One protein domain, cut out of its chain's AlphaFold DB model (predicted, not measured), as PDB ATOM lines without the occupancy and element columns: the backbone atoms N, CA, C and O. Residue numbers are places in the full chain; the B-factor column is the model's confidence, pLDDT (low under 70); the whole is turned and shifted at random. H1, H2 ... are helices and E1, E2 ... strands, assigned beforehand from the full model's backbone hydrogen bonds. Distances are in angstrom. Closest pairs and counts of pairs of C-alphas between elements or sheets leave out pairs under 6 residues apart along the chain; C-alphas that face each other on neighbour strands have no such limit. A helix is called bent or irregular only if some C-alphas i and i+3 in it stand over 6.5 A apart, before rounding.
ATOM      1  N   ALA A   2      13.982 -29.595   4.894       96.44
ATOM      2  CA  ALA A   2      13.283 -30.403   5.885       96.44
ATOM      3  C   ALA A   2      12.348 -29.509   6.708       96.44
ATOM      4  O   ALA A   2      12.638 -28.331   6.921       96.44
ATOM      5  N   VAL A   3      11.220 -30.048   7.168       95.88
ATOM      6  CA  VAL A   3      10.262 -29.259   7.948       95.88
ATOM      7  C   VAL A   3      10.854 -28.846   9.294       95.88
ATOM      8  O   VAL A   3      10.541 -27.758   9.756       95.88
ATOM      9  N   ALA A   4      11.748 -29.658   9.873       95.31
ATOM     10  CA  ALA A   4      12.474 -29.338  11.102       95.31
ATOM     11  C   ALA A   4      13.267 -28.024  10.997       95.31
ATOM     12  O   ALA A   4      13.110 -27.158  11.854       95.31
ATOM     13  N   ASP A   5      14.045 -27.850   9.919       95.44
ATOM     14  CA  ASP A   5      14.791 -26.608   9.665       95.44
ATOM     15  C   ASP A   5      13.827 -25.425   9.515       95.44
ATOM     16  O   ASP A   5      13.963 -24.407  10.185       95.44
ATOM     17  N   PHE A   6      12.788 -25.605   8.695       94.94
ATOM     18  CA  PHE A   6      11.822 -24.551   8.390       94.94
ATOM     19  C   PHE A   6      11.078 -24.034   9.632       94.94
ATOM     20  O   PHE A   6      10.890 -22.832   9.789       94.94
ATOM     21  N   VAL A   7      10.642 -24.922  10.534       94.19
ATOM     22  CA  VAL A   7       9.944 -24.494  11.760       94.19
ATOM     23  C   VAL A   7      10.898 -23.903  12.797       94.19
ATOM     24  O   VAL A   7      10.471 -23.085  13.611       94.19
ATOM     25  N   ALA A   8      12.173 -24.301  12.781       93.56
ATOM     26  CA  ALA A   8      13.175 -23.786  13.705       93.56
ATOM     27  C   ALA A   8      13.532 -22.318  13.433       93.56
ATOM     28  O   ALA A   8      13.888 -21.614  14.375       93.56
ATOM     29  N   GLU A   9      13.378 -21.851  12.191       94.19
ATOM     30  CA  GLU A   9      13.558 -20.441  11.812       94.19
ATOM     31  C   GLU A   9      12.506 -19.511  12.447       94.19
ATOM     32  O   GLU A   9      12.787 -18.336  12.675       94.19
ATOM     33  N   ALA A  10      11.302 -20.019  12.735       90.62
ATOM     34  CA  ALA A  10      10.158 -19.201  13.155       90.62
ATOM     35  C   ALA A  10       9.748 -19.376  14.626       90.62
ATOM     36  O   ALA A  10       9.120 -18.486  15.198       90.62
ATOM     37  N   PHE A  11      10.055 -20.518  15.243       93.50
ATOM     38  CA  PHE A  11       9.618 -20.845  16.603       93.50
ATOM     39  C   PHE A  11      10.804 -21.250  17.467       93.50
ATOM     40  O   PHE A  11      11.735 -21.861  16.959       93.50
ATOM     41  N   GLU A  12      10.751 -20.992  18.773       90.31
ATOM     42  CA  GLU A  12      11.796 -21.399  19.733       90.31
ATOM     43  C   GLU A  12      11.408 -22.645  20.543       90.31
ATOM     44  O   GLU A  12      12.252 -23.483  20.849       90.31
ATOM     45  N   SER A  13      10.117 -22.793  20.857       93.12
ATOM     46  CA  SER A  13       9.596 -23.886  21.685       93.12
ATOM     47  C   SER A  13       9.602 -25.219  20.937       93.12
ATOM     48  O   SER A  13       8.960 -25.350  19.892       93.12
ATOM     49  N   ASP A  14      10.281 -26.227  21.488       89.56
ATOM     50  CA  ASP A  14      10.399 -27.549  20.859       89.56
ATOM     51  C   ASP A  14       9.048 -28.284  20.711       89.56
ATOM     52  O   ASP A  14       8.739 -28.727  19.601       89.56
ATOM     53  N   PRO A  15       8.148 -28.305  21.718       89.38
ATOM     54  CA  PRO A  15       6.797 -28.841  21.529       89.38
ATOM     55  C   PRO A  15       5.997 -28.113  20.438       89.38
ATOM     56  O   PRO A  15       5.226 -28.736  19.707       89.38
ATOM     57  N   LEU A  16       6.184 -26.795  20.290       90.38
ATOM     58  CA  LEU A  16       5.514 -26.020  19.243       90.38
ATOM     59  C   LEU A  16       6.089 -26.334  17.857       90.38
ATOM     60  O   LEU A  16       5.328 -26.549  16.912       90.38
ATOM     61  N   ARG A  17       7.417 -26.431  17.735       93.94
ATOM     62  CA  ARG A  17       8.086 -26.890  16.509       93.94
ATOM     63  C   ARG A  17       7.576 -28.269  16.112       93.94
ATOM     64  O   ARG A  17       7.177 -28.451  14.966       93.94
ATOM     65  N   ALA A  18       7.517 -29.207  17.056       93.44
ATOM     66  CA  ALA A  18       7.012 -30.559  16.838       93.44
ATOM     67  C   ALA A  18       5.552 -30.562  16.373       93.44
ATOM     68  O   ALA A  18       5.208 -31.241  15.404       93.44
ATOM     69  N   LEU A  19       4.695 -29.757  17.008       90.94
ATOM     70  CA  LEU A  19       3.297 -29.600  16.610       90.94
ATOM     71  C   LEU A  19       3.170 -29.149  15.148       90.94
ATOM     72  O   LEU A  19       2.429 -29.768  14.384       90.94
ATOM     73  N   ILE A  20       3.905 -28.116  14.732       91.06
ATOM     74  CA  ILE A  20       3.845 -27.614  13.350       91.06
ATOM     75  C   ILE A  20       4.496 -28.603  12.374       91.06
ATOM     76  O   ILE A  20       3.909 -28.925  11.340       91.06
ATOM     77  N   ALA A  21       5.662 -29.152  12.717       93.31
ATOM     78  CA  ALA A  21       6.371 -30.133  11.900       93.31
ATOM     79  C   ALA A  21       5.565 -31.417  11.681       93.31
ATOM     80  O   ALA A  21       5.655 -32.015  10.609       93.31
ATOM     81  N   SER A  22       4.724 -31.809  12.647       91.31
ATOM     82  CA  SER A  22       3.850 -32.979  12.522       91.31
ATOM     83  C   SER A  22       2.930 -32.909  11.297       91.31
ATOM     84  O   SER A  22       2.669 -33.931  10.664       91.31
ATOM     85  N   ARG A  23       2.515 -31.703  10.882       89.62
ATOM     86  CA  ARG A  23       1.724 -31.488   9.659       89.62
ATOM     87  C   ARG A  23       2.537 -31.735   8.386       89.62
ATOM     88  O   ARG A  23       2.000 -32.248   7.413       89.62
ATOM     89  N   GLY A  24       3.841 -31.454   8.402       90.31
ATOM     90  CA  GLY A  24       4.748 -31.714   7.275       90.31
ATOM     91  C   GLY A  24       5.119 -33.184   7.076       90.31
ATOM     92  O   GLY A  24       5.660 -33.552   6.036       90.31
ATOM     93  N   ILE A  25       4.822 -34.041   8.053       90.62
ATOM     94  CA  ILE A  25       5.013 -35.494   7.946       90.62
ATOM     95  C   ILE A  25       3.685 -36.258   7.884       90.62
ATOM     96  O   ILE A  25       3.679 -37.471   7.651       90.62
ATOM     97  N   GLN A  26       2.554 -35.568   8.056       81.75
ATOM     98  CA  GLN A  26       1.231 -36.176   8.098       81.75
ATOM     99  C   GLN A  26       0.930 -36.932   6.795       81.75
ATOM    100  O   GLN A  26       1.174 -36.442   5.697       81.75
ATOM    101  N   TYR A  27       0.420 -38.161   6.926       79.12
ATOM    102  CA  TYR A  27       0.121 -39.081   5.814       79.12
ATOM    103  C   TYR A  27       1.323 -39.514   4.961       79.12
ATOM    104  O   TYR A  27       1.143 -40.162   3.929       79.12
ATOM    105  N   THR A  28       2.548 -39.226   5.402       86.94
ATOM    106  CA  THR A  28       3.773 -39.641   4.712       86.94
ATOM    107  C   THR A  28       4.531 -40.704   5.503       86.94
ATOM    108  O   THR A  28       4.392 -40.834   6.719       86.94
ATOM    109  N   ALA A  29       5.370 -41.479   4.816       88.50
ATOM    110  CA  ALA A  29       6.368 -42.339   5.449       88.50
ATOM    111  C   ALA A  29       7.721 -41.610   5.508       88.50
ATOM    112  O   ALA A  29       8.708 -42.089   4.948       88.50
ATOM    113  N   MET A  30       7.731 -40.422   6.121       90.81
ATOM    114  CA  MET A  30       8.900 -39.554   6.281       90.81
ATOM    115  C   MET A  30       8.965 -39.001   7.710       90.81
ATOM    116  O   MET A  30       7.937 -38.855   8.367       90.81
ATOM    117  N   GLY A  31      10.177 -38.694   8.169       92.50
ATOM    118  CA  GLY A  31      10.438 -38.026   9.446       92.50
ATOM    119  C   GLY A  31      10.663 -36.528   9.246       92.50
ATOM    120  O   GLY A  31      10.866 -36.097   8.107       92.50
ATOM    121  N   PRO A  32      10.626 -35.711  10.309       94.12
ATOM    122  CA  PRO A  32      10.729 -34.253  10.207       94.12
ATOM    123  C   PRO A  32      12.043 -33.761   9.577       94.12
ATOM    124  O   PRO A  32      12.059 -32.678   8.989       94.12
ATOM    125  N   TRP A  33      13.113 -34.562   9.632       95.50
ATOM    126  CA  TRP A  33      14.405 -34.261   9.003       95.50
ATOM    127  C   TRP A  33      14.501 -34.707   7.537       95.50
ATOM    128  O   TRP A  33      15.470 -34.402   6.842       95.50
ATOM    129  N   SER A  34      13.494 -35.421   7.030       93.75
ATOM    130  CA  SER A  34      13.470 -35.874   5.638       93.75
ATOM    131  C   SER A  34      13.246 -34.703   4.681       93.75
ATOM    132  O   SER A  34      12.367 -33.857   4.883       93.75
ATOM    133  N   ALA A  35      14.005 -34.673   3.587       93.56
ATOM    134  CA  ALA A  35      13.864 -33.641   2.567       93.56
ATOM    135  C   ALA A  35      12.470 -33.666   1.913       93.56
ATOM    136  O   ALA A  35      11.951 -34.722   1.558       93.56
ATOM    137  N   GLY A  36      11.886 -32.482   1.702       91.25
ATOM    138  CA  GLY A  36      10.600 -32.323   1.015       91.25
ATOM    139  C   GLY A  36       9.389 -32.274   1.947       91.25
ATOM    140  O   GLY A  36       8.306 -31.901   1.508       91.25
ATOM    141  N   THR A  37       9.571 -32.546   3.239       94.25
ATOM    142  CA  THR A  37       8.517 -32.423   4.264       94.25
ATOM    143  C   THR A  37       8.015 -30.987   4.439       94.25
ATOM    144  O   THR A  37       6.835 -30.777   4.706       94.25
ATOM    145  N   THR A  38       8.846 -29.970   4.179       94.81
ATOM    146  CA  THR A  38       8.379 -28.574   4.105       94.81
ATOM    147  C   THR A  38       7.333 -28.387   3.005       94.81
ATOM    148  O   THR A  38       6.337 -27.708   3.216       94.81
ATOM    149  N   ALA A  39       7.513 -29.014   1.837       92.56
ATOM    150  CA  ALA A  39       6.540 -28.901   0.751       92.56
ATOM    151  C   ALA A  39       5.202 -29.541   1.140       92.56
ATOM    152  O   ALA A  39       4.157 -28.973   0.845       92.56
ATOM    153  N   VAL A  40       5.229 -30.658   1.875       91.19
ATOM    154  CA  VAL A  40       4.022 -31.287   2.435       91.19
ATOM    155  C   VAL A  40       3.300 -30.326   3.380       91.19
ATOM    156  O   VAL A  40       2.102 -30.125   3.220       91.19
ATOM    157  N   LEU A  41       4.021 -29.673   4.302       90.50
ATOM    158  CA  LEU A  41       3.444 -28.672   5.210       90.50
ATOM    159  C   LEU A  41       2.793 -27.510   4.445       90.50
ATOM    160  O   LEU A  41       1.699 -27.066   4.797       90.50
ATOM    161  N   LEU A  42       3.470 -27.001   3.414       89.44
ATOM    162  CA  LEU A  42       2.975 -25.883   2.613       89.44
ATOM    163  C   LEU A  42       1.752 -26.284   1.784       89.44
ATOM    164  O   LEU A  42       0.785 -25.532   1.741       89.44
ATOM    165  N   THR A  43       1.754 -27.471   1.173       87.12
ATOM    166  CA  THR A  43       0.592 -27.997   0.445       87.12
ATOM    167  C   THR A  43      -0.589 -28.248   1.379       87.12
ATOM    168  O   THR A  43      -1.698 -27.843   1.051       87.12
ATOM    169  N   ASP A  44      -0.361 -28.841   2.553       84.50
ATOM    170  CA  ASP A  44      -1.389 -29.013   3.590       84.50
ATOM    171  C   ASP A  44      -1.967 -27.663   4.040       84.50
ATOM    172  O   ASP A  44      -3.170 -27.515   4.223       84.50
ATOM    173  N   SER A  45      -1.119 -26.641   4.167       81.62
ATOM    174  CA  SER A  45      -1.553 -25.298   4.568       81.62
ATOM    175  C   SER A  45      -2.289 -24.544   3.460       81.62
ATOM    176  O   SER A  45      -3.214 -23.797   3.764       81.62
ATOM    177  N   ALA A  46      -1.909 -24.741   2.197       81.19
ATOM    178  CA  ALA A  46      -2.565 -24.129   1.044       81.19
ATOM    179  C   ALA A  46      -3.890 -24.820   0.678       81.19
ATOM    180  O   ALA A  46      -4.795 -24.170   0.169       81.19
ATOM    181  N   GLY A  47      -3.998 -26.128   0.928       68.38
ATOM    182  CA  GLY A  47      -5.158 -26.952   0.575       68.38
ATOM    183  C   GLY A  47      -6.350 -26.839   1.527       68.38
ATOM    184  O   GLY A  47      -7.346 -27.528   1.325       68.38
ATOM    185  N   ASN A  48      -6.271 -26.007   2.567       63.28
ATOM    186  CA  ASN A  48      -7.423 -25.713   3.409       63.28
ATOM    187  C   ASN A  48      -8.254 -24.637   2.694       63.28
ATOM    188  O   ASN A  48      -7.825 -23.488   2.661       63.28
ATOM    189  N   ASP A  49      -9.400 -25.011   2.110       51.31
ATOM    190  CA  ASP A  49     -10.298 -24.194   1.262       51.31
ATOM    191  C   ASP A  49     -10.877 -22.931   1.959       51.31
ATOM    192  O   ASP A  49     -12.087 -22.760   2.102       51.31
ATOM    193  N   LYS A 151      -4.702 -46.381  12.629       86.69
ATOM    194  CA  LYS A 151      -5.951 -45.773  13.102       86.69
ATOM    195  C   LYS A 151      -6.601 -46.653  14.158       86.69
ATOM    196  O   LYS A 151      -6.843 -47.836  13.922       86.69
ATOM    197  N   VAL A 152      -6.937 -46.053  15.295       87.75
ATOM    198  CA  VAL A 152      -7.680 -46.705  16.377       87.75
ATOM    199  C   VAL A 152      -8.956 -45.913  16.631       87.75
ATOM    200  O   VAL A 152      -8.903 -44.713  16.878       87.75
ATOM    201  N   ASN A 153     -10.106 -46.584  16.571       88.25
ATOM    202  CA  ASN A 153     -11.388 -45.999  16.959       88.25
ATOM    203  C   ASN A 153     -11.755 -46.526  18.348       88.25
ATOM    204  O   ASN A 153     -11.822 -47.740  18.545       88.25
ATOM    205  N   LEU A 154     -11.990 -45.623  19.298       85.75
ATOM    206  CA  LEU A 154     -12.310 -45.968  20.681       85.75
ATOM    207  C   LEU A 154     -13.746 -45.550  21.005       85.75
ATOM    208  O   LEU A 154     -14.103 -44.383  20.864       85.75
ATOM    209  N   ALA A 155     -14.555 -46.506  21.463       88.44
ATOM    210  CA  ALA A 155     -15.846 -46.227  22.079       88.44
ATOM    211  C   ALA A 155     -15.622 -46.008  23.578       88.44
ATOM    212  O   ALA A 155     -15.265 -46.941  24.296       88.44
ATOM    213  N   LEU A 156     -15.780 -44.766  24.031       84.06
ATOM    214  CA  LEU A 156     -15.552 -44.377  25.419       84.06
ATOM    215  C   LEU A 156     -16.892 -44.151  26.126       84.06
ATOM    216  O   LEU A 156     -17.818 -43.598  25.536       84.06
ATOM    217  N   SER A 157     -16.986 -44.551  27.394       84.69
ATOM    218  CA  SER A 157     -18.153 -44.269  28.245       84.69
ATOM    219  C   SER A 157     -18.251 -42.792  28.643       84.69
ATOM    220  O   SER A 157     -19.336 -42.303  28.938       84.69
ATOM    221  N   ALA A 158     -17.124 -42.078  28.632       83.94
ATOM    222  CA  ALA A 158     -17.027 -40.652  28.909       83.94
ATOM    223  C   ALA A 158     -15.853 -40.030  28.137       83.94
ATOM    224  O   ALA A 158     -14.968 -40.733  27.647       83.94
ATOM    225  N   LEU A 159     -15.837 -38.699  28.033       82.00
ATOM    226  CA  LEU A 159     -14.708 -37.976  27.446       82.00
ATOM    227  C   LEU A 159     -13.452 -38.110  28.330       82.00
ATOM    228  O   LEU A 159     -13.580 -38.079  29.557       82.00
ATOM    229  N   PRO A 160     -12.251 -38.232  27.732       80.50
ATOM    230  CA  PRO A 160     -11.007 -38.274  28.492       80.50
ATOM    231  C   PRO A 160     -10.777 -36.944  29.216       80.50
ATOM    232  O   PRO A 160     -11.126 -35.882  28.703       80.50
ATOM    233  N   ARG A 161     -10.177 -37.000  30.406       78.94
ATOM    234  CA  ARG A 161      -9.746 -35.813  31.154       78.94
ATOM    235  C   ARG A 161      -8.233 -35.683  31.031       78.94
ATOM    236  O   ARG A 161      -7.517 -36.611  31.392       78.94
ATOM    237  N   PHE A 162      -7.765 -34.548  30.522       78.88
ATOM    238  CA  PHE A 162      -6.342 -34.219  30.463       78.88
ATOM    239  C   PHE A 162      -5.995 -33.320  31.644       78.88
ATOM    240  O   PHE A 162      -6.625 -32.283  31.829       78.88
ATOM    241  N   THR A 163      -4.996 -33.709  32.436       78.50
ATOM    242  CA  THR A 163      -4.554 -32.952  33.619       78.50
ATOM    243  C   THR A 163      -4.106 -31.536  33.262       78.50
ATOM    244  O   THR A 163      -4.411 -30.602  33.991       78.50
ATOM    245  N   ALA A 164      -3.462 -31.369  32.106       74.69
ATOM    246  CA  ALA A 164      -2.994 -30.079  31.601       74.69
ATOM    247  C   ALA A 164      -4.115 -29.137  31.120       74.69
ATOM    248  O   ALA A 164      -3.851 -27.970  30.862       74.69
ATOM    249  N   ALA A 165      -5.348 -29.632  30.962       71.94
ATOM    250  CA  ALA A 165      -6.440 -28.880  30.345       71.94
ATOM    251  C   ALA A 165      -7.409 -28.234  31.356       71.94
ATOM    252  O   ALA A 165      -8.327 -27.532  30.939       71.94
ATOM    253  N   GLY A 166      -7.226 -28.484  32.660       72.94
ATOM    254  CA  GLY A 166      -8.051 -27.908  33.730       72.94
ATOM    255  C   GLY A 166      -9.563 -28.064  33.502       72.94
ATOM    256  O   GLY A 166     -10.027 -29.041  32.902       72.94
ATOM    257  N   ASP A 167     -10.334 -27.074  33.955       71.25
ATOM    258  CA  ASP A 167     -11.799 -27.050  33.826       71.25
ATOM    259  C   ASP A 167     -12.278 -26.773  32.387       71.25
ATOM    260  O   ASP A 167     -13.369 -27.195  31.986       71.25
ATOM    261  N   GLU A 168     -11.435 -26.154  31.554       68.88
ATOM    262  CA  GLU A 168     -11.708 -25.894  30.133       68.88
ATOM    263  C   GLU A 168     -11.516 -27.126  29.239       68.88
ATOM    264  O   GLU A 168     -11.876 -27.113  28.056       68.88
ATOM    265  N   GLY A 169     -11.010 -28.234  29.793       69.19
ATOM    266  CA  GLY A 169     -10.664 -29.424  29.024       69.19
ATOM    267  C   GLY A 169     -11.804 -29.932  28.149       69.19
ATOM    268  O   GLY A 169     -11.578 -30.341  27.015       69.19
ATOM    269  N   ARG A 170     -13.064 -29.811  28.586       69.62
ATOM    270  CA  ARG A 170     -14.215 -30.233  27.770       69.62
ATOM    271  C   ARG A 170     -14.395 -29.411  26.486       69.62
ATOM    272  O   ARG A 170     -14.897 -29.952  25.498       69.62
ATOM    273  N   GLN A 171     -14.030 -28.132  26.497       71.50
ATOM    274  CA  GLN A 171     -14.091 -27.270  25.318       71.50
ATOM    275  C   GLN A 171     -12.906 -27.537  24.383       71.50
ATOM    276  O   GLN A 171     -13.118 -27.697  23.182       71.50
ATOM    277  N   LEU A 172     -11.699 -27.706  24.933       72.56
ATOM    278  CA  LEU A 172     -10.477 -27.996  24.169       72.56
ATOM    279  C   LEU A 172     -10.547 -29.334  23.412       72.56
ATOM    280  O   LEU A 172     -10.079 -29.438  22.281       72.56
ATOM    281  N   LEU A 173     -11.249 -30.331  23.961       76.62
ATOM    282  CA  LEU A 173     -11.519 -31.623  23.304       76.62
ATOM    283  C   LEU A 173     -12.394 -31.532  22.039       76.62
ATOM    284  O   LEU A 173     -12.631 -32.547  21.377       76.62
ATOM    285  N   ARG A 174     -12.952 -30.355  21.724       73.62
ATOM    286  CA  ARG A 174     -13.644 -30.126  20.447       73.62
ATOM    287  C   ARG A 174     -12.662 -29.975  19.287       73.62
ATOM    288  O   ARG A 174     -13.063 -30.236  18.157       73.62
ATOM    289  N   GLY A 175     -11.433 -29.550  19.572       75.31
ATOM    290  CA  GLY A 175     -10.363 -29.408  18.595       75.31
ATOM    291  C   GLY A 175      -9.592 -30.706  18.356       75.31
ATOM    292  O   GLY A 175      -9.976 -31.789  18.810       75.31
ATOM    293  N   ARG A 176      -8.483 -30.565  17.631       79.19
ATOM    294  CA  ARG A 176      -7.524 -31.639  17.378       79.19
ATOM    295  C   ARG A 176      -6.572 -31.772  18.556       79.19
ATOM    296  O   ARG A 176      -5.945 -30.800  18.963       79.19
ATOM    297  N   ILE A 177      -6.460 -32.982  19.092       84.69
ATOM    298  CA  ILE A 177      -5.530 -33.310  20.171       84.69
ATOM    299  C   ILE A 177      -4.281 -33.877  19.516       84.69
ATOM    300  O   ILE A 177      -4.336 -34.932  18.879       84.69
ATOM    301  N   VAL A 178      -3.163 -33.179  19.672       86.62
ATOM    302  CA  VAL A 178      -1.867 -33.621  19.167       86.62
ATOM    303  C   VAL A 178      -0.946 -33.879  20.345       86.62
ATOM    304  O   VAL A 178      -0.745 -33.007  21.184       86.62
ATOM    305  N   ILE A 179      -0.390 -35.084  20.399       87.88
ATOM    306  CA  ILE A 179       0.667 -35.453  21.333       87.88
ATOM    307  C   ILE A 179       1.944 -35.568  20.504       87.88
ATOM    308  O   ILE A 179       2.175 -36.569  19.822       87.88
ATOM    309  N   ALA A 180       2.727 -34.494  20.539       87.56
ATOM    310  CA  ALA A 180       4.045 -34.377  19.934       87.56
ATOM    311  C   ALA A 180       4.940 -33.651  20.944       87.56
ATOM    312  O   ALA A 180       4.694 -32.491  21.263       87.56
ATOM    313  N   THR A 181       5.908 -34.366  21.507       84.50
ATOM    314  CA  THR A 181       6.732 -33.883  22.625       84.50
ATOM    315  C   THR A 181       7.950 -33.087  22.165       84.50
ATOM    316  O   THR A 181       8.335 -32.155  22.862       84.50
ATOM    317  N   GLY A 182       8.481 -33.384  20.976       92.00
ATOM    318  CA  GLY A 182       9.638 -32.705  20.392       92.00
ATOM    319  C   GLY A 182       9.920 -33.167  18.962       92.00
ATOM    320  O   GLY A 182       9.381 -34.184  18.513       92.00
ATOM    321  N   ILE A 183      10.746 -32.420  18.222       93.75
ATOM    322  CA  ILE A 183      11.117 -32.779  16.836       93.75
ATOM    323  C   ILE A 183      11.867 -34.114  16.795       93.75
ATOM    324  O   ILE A 183      11.573 -34.972  15.960       93.75
ATOM    325  N   ASP A 184      12.794 -34.318  17.727       93.00
ATOM    326  CA  ASP A 184      13.597 -35.539  17.783       93.00
ATOM    327  C   ASP A 184      12.770 -36.758  18.195       93.00
ATOM    328  O   ASP A 184      13.039 -37.871  17.739       93.00
ATOM    329  N   ASP A 185      11.713 -36.565  18.985       92.12
ATOM    330  CA  ASP A 185      10.775 -37.638  19.321       92.12
ATOM    331  C   ASP A 185       9.955 -38.065  18.100       92.12
ATOM    332  O   ASP A 185       9.719 -39.259  17.900       92.12
ATOM    333  N   LEU A 186       9.576 -37.118  17.231       92.69
ATOM    334  CA  LEU A 186       8.927 -37.432  15.956       92.69
ATOM    335  C   LEU A 186       9.860 -38.222  15.028       92.69
ATOM    336  O   LEU A 186       9.425 -39.211  14.431       92.69
ATOM    337  N   GLU A 187      11.135 -37.831  14.920       93.94
ATOM    338  CA  GLU A 187      12.112 -38.582  14.119       93.94
ATOM    339  C   GLU A 187      12.350 -39.975  14.704       93.94
ATOM    340  O   GLU A 187      12.293 -40.962  13.974       93.94
ATOM    341  N   ARG A 188      12.507 -40.093  16.028       92.94
ATOM    342  CA  ARG A 188      12.668 -41.386  16.707       92.94
ATOM    343  C   ARG A 188      11.455 -42.291  16.499       92.94
ATOM    344  O   ARG A 188      11.604 -43.491  16.261       92.94
ATOM    345  N   ALA A 189      10.249 -41.723  16.540       91.06
ATOM    346  CA  ALA A 189       9.027 -42.465  16.263       91.06
ATOM    347  C   ALA A 189       8.980 -42.972  14.813       91.06
ATOM    348  O   ALA A 189       8.563 -44.110  14.563       91.06
ATOM    349  N   PHE A 190       9.441 -42.158  13.862       91.06
ATOM    350  CA  PHE A 190       9.580 -42.568  12.471       91.06
ATOM    351  C   PHE A 190      10.672 -43.634  12.290       91.06
ATOM    352  O   PHE A 190      10.445 -44.617  11.580       91.06
ATOM    353  N   ASP A 191      11.812 -43.513  12.967       91.69
ATOM    354  CA  ASP A 191      12.902 -44.489  12.936       91.69
ATOM    355  C   ASP A 191      12.447 -45.885  13.349       91.69
ATOM    356  O   ASP A 191      12.731 -46.862  12.653       91.69
ATOM    357  N   ASP A 192      11.681 -46.002  14.434       90.69
ATOM    358  CA  ASP A 192      11.128 -47.293  14.841       90.69
ATOM    359  C   ASP A 192      10.213 -47.896  13.768       90.69
ATOM    360  O   ASP A 192      10.272 -49.107  13.506       90.69
ATOM    361  N   SER A 193       9.446 -47.057  13.065       87.50
ATOM    362  CA  SER A 193       8.587 -47.499  11.965       87.50
ATOM    363  C   SER A 193       9.383 -48.069  10.780       87.50
ATOM    364  O   SER A 193       8.952 -49.067  10.195       87.50
ATOM    365  N   LYS A 194      10.586 -47.535  10.484       87.88
ATOM    366  CA  LYS A 194      11.483 -48.043   9.417       87.88
ATOM    367  C   LYS A 194      11.839 -49.517   9.637       87.88
ATOM    368  O   LYS A 194      12.020 -50.266   8.678       87.88
ATOM    369  N   TYR A 195      11.896 -49.950  10.897       89.19
ATOM    370  CA  TYR A 195      12.204 -51.327  11.292       89.19
ATOM    371  C   TYR A 195      10.962 -52.156  11.656       89.19
ATOM    372  O   TYR A 195      11.087 -53.264  12.189       89.19
ATOM    373  N   GLY A 196       9.758 -51.643  11.382       86.31
ATOM    374  CA  GLY A 196       8.496 -52.306  11.710       86.31
ATOM    375  C   GLY A 196       8.263 -52.466  13.215       86.31
ATOM    376  O   GLY A 196       7.595 -53.417  13.635       86.31
ATOM    377  N   ARG A 197       8.853 -51.584  14.029       88.94
ATOM    378  CA  ARG A 197       8.615 -51.483  15.472       88.94
ATOM    379  C   ARG A 197       7.582 -50.391  15.749       88.94
ATOM    380  O   ARG A 197       7.379 -49.488  14.944       88.94
ATOM    381  N   MET A 198       6.909 -50.503  16.889       84.94
ATOM    382  CA  MET A 198       6.068 -49.430  17.413       84.94
ATOM    383  C   MET A 198       6.932 -48.561  18.322       84.94
ATOM    384  O   MET A 198       7.610 -49.110  19.190       84.94
ATOM    385  N   SER A 199       6.890 -47.245  18.119       87.50
ATOM    386  CA  SER A 199       7.596 -46.302  18.986       87.50
ATOM    387  C   SER A 199       7.106 -46.418  20.427       87.50
ATOM    388  O   SER A 199       5.901 -46.546  20.667       87.50
ATOM    389  N   ALA A 200       8.033 -46.336  21.382       87.12
ATOM    390  CA  ALA A 200       7.697 -46.180  22.796       87.12
ATOM    391  C   ALA A 200       7.021 -44.824  23.077       87.12
ATOM    392  O   ALA A 200       6.216 -44.717  23.999       87.12
ATOM    393  N   GLN A 201       7.316 -43.818  22.250       87.44
ATOM    394  CA  GLN A 201       6.721 -42.484  22.281       87.44
ATOM    395  C   GLN A 201       6.182 -42.157  20.881       87.44
ATOM    396  O   GLN A 201       6.878 -41.557  20.060       87.44
ATOM    397  N   PRO A 202       4.994 -42.668  20.515       87.44
ATOM    398  CA  PRO A 202       4.433 -42.415  19.199       87.44
ATOM    399  C   PRO A 202       3.868 -40.995  19.110       87.44
ATOM    400  O   PRO A 202       3.248 -40.505  20.053       87.44
ATOM    401  N   TYR A 203       3.983 -40.392  17.928       88.94
ATOM    402  CA  TYR A 203       3.124 -39.278  17.536       88.94
ATOM    403  C   TYR A 203       1.664 -39.738  17.554       88.94
ATOM    404  O   TYR A 203       1.313 -40.733  16.908       88.94
ATOM    405  N   ILE A 204       0.813 -39.025  18.293       89.00
ATOM    406  CA  ILE A 204      -0.620 -39.321  18.361       89.00
ATOM    407  C   ILE A 204      -1.405 -38.090  17.946       89.00
ATOM    408  O   ILE A 204      -1.248 -37.003  18.495       89.00
ATOM    409  N   GLU A 205      -2.333 -38.318  17.029       86.88
ATOM    410  CA  GLU A 205      -3.383 -37.378  16.689       86.88
ATOM    411  C   GLU A 205      -4.731 -38.005  17.031       86.88
ATOM    412  O   GLU A 205      -5.058 -39.106  16.577       86.88
ATOM    413  N   ALA A 206      -5.514 -37.311  17.847       85.50
ATOM    414  CA  ALA A 206      -6.829 -37.754  18.266       85.50
ATOM    415  C   ALA A 206      -7.854 -36.644  18.056       85.50
ATOM    416  O   ALA A 206      -7.654 -35.495  18.437       85.50
ATOM    417  N   ASN A 207      -8.991 -37.022  17.483       79.81
ATOM    418  CA  ASN A 207     -10.108 -36.125  17.237       79.81
ATOM    419  C   ASN A 207     -11.373 -36.745  17.818       79.81
ATOM    420  O   ASN A 207     -11.625 -37.946  17.656       79.81
ATOM    421  N   ARG A 208     -12.210 -35.921  18.450       73.62
ATOM    422  CA  ARG A 208     -13.565 -36.339  18.802       73.62
ATOM    423  C   ARG A 208     -14.387 -36.409  17.519       73.62
ATOM    424  O   ARG A 208     -14.765 -35.385  16.961       73.62
ATOM    425  N   THR A 209     -14.691 -37.617  17.058       61.56
ATOM    426  CA  THR A 209     -15.669 -37.787  15.981       61.56
ATOM    427  C   THR A 209     -17.048 -37.394  16.515       61.56
ATOM    428  O   THR A 209     -17.428 -37.767  17.628       61.56
ATOM    429  N   GLY A 210     -17.744 -36.525  15.777       53.62
ATOM    430  CA  GLY A 210     -18.988 -35.902  16.223       53.62
ATOM    431  C   GLY A 210     -20.030 -36.917  16.696       53.62
ATOM    432  O   GLY A 210     -20.108 -38.038  16.200       53.62
ATOM    433  N   THR A 211     -20.867 -36.486  17.639       42.88
ATOM    434  CA  THR A 211     -22.025 -37.185  18.220       42.88
ATOM    435  C   THR A 211     -23.167 -37.404  17.211       42.88
ATOM    436  O   THR A 211     -24.340 -37.244  17.537       42.88
TER     437      THR A 211
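AT A GLANCE: This is residues 2 to 49 and 151 to 211 of the 393 residues of the protein "NAD(P)/FAD-dependent oxidoreductase" of Chloroflexi bacterium (UniProt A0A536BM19). A short two-stranded ribbon, E1 and E2, runs between a cluster of four helices, in which H1, H3 and H5 pack on H2, and the irregular helix H4 beyond its other end. The 109 printed residues hold five named helices and two strands, in the order H1 H2 H3 H4 E1 H5 E2; the sheet E1 - E2 is antiparallel and the class mostly helix. The whole is compact, radius of gyration of the C-alphas 15.1 A, with spans of 42 by 33 by 28 A.

IN THESE COORDINATES: E1 is residues 176 to 179 and E2 residues 204 to 207, ending at C-alpha 207 (-10.108, -36.125, 17.237). H2, residues 14 to 25, is 16.1 A long, and H5, residues 183 to 194, 17.0 A. H1, residues 3 to 8, begins at C-alpha 3 (10.262, -29.259, 7.948). H3 is residues 37 to 46. H4, residues 163 to 172, is irregular: C-alphas 164 and 167 are 9.6 A apart.

HOW THE PARTS SIT: E1 and E2 are antiparallel at 162 degrees, with N 177 and O 206 2.9 A apart, within hydrogen-bond range. The closest C-alphas of H2 and E1, Leu 19 and Val 178, are 7.0 A apart. H2 is the hub. H5 touches it with residues 183 to 186 alone, closest C-alphas Ala 18 and Ile 183, 4.7 A, at a steep tilt of 41 degrees, the same way. H1 and H2 form a helical hairpin, closest C-alphas Val 3 and Ala 21, 5.6 A. H3 touches H2, about perpendicular at 82 degrees, closest C-alphas Gly 24 and Leu 41, 3.9 A. H4 touches no helix. Every O i to N i+4 pair is within hydrogen-bond range in H1, H3 and H5, against 6 of 8 in H2 and 2 of 6 in H4, where 4 of 7 O i to N i+3 pairs are.

THE WHOLE: The C-alphas farthest apart, Glu 9 and Ser 157, are 42.9 A apart. Residues 50 to 150 are not printed, a gap of 25.0 A between C-alphas 49 and 151. The link H2 to H3 is long. Residues 47 to 49, 168 to 170 and 209 to 211 have pLDDT under 70.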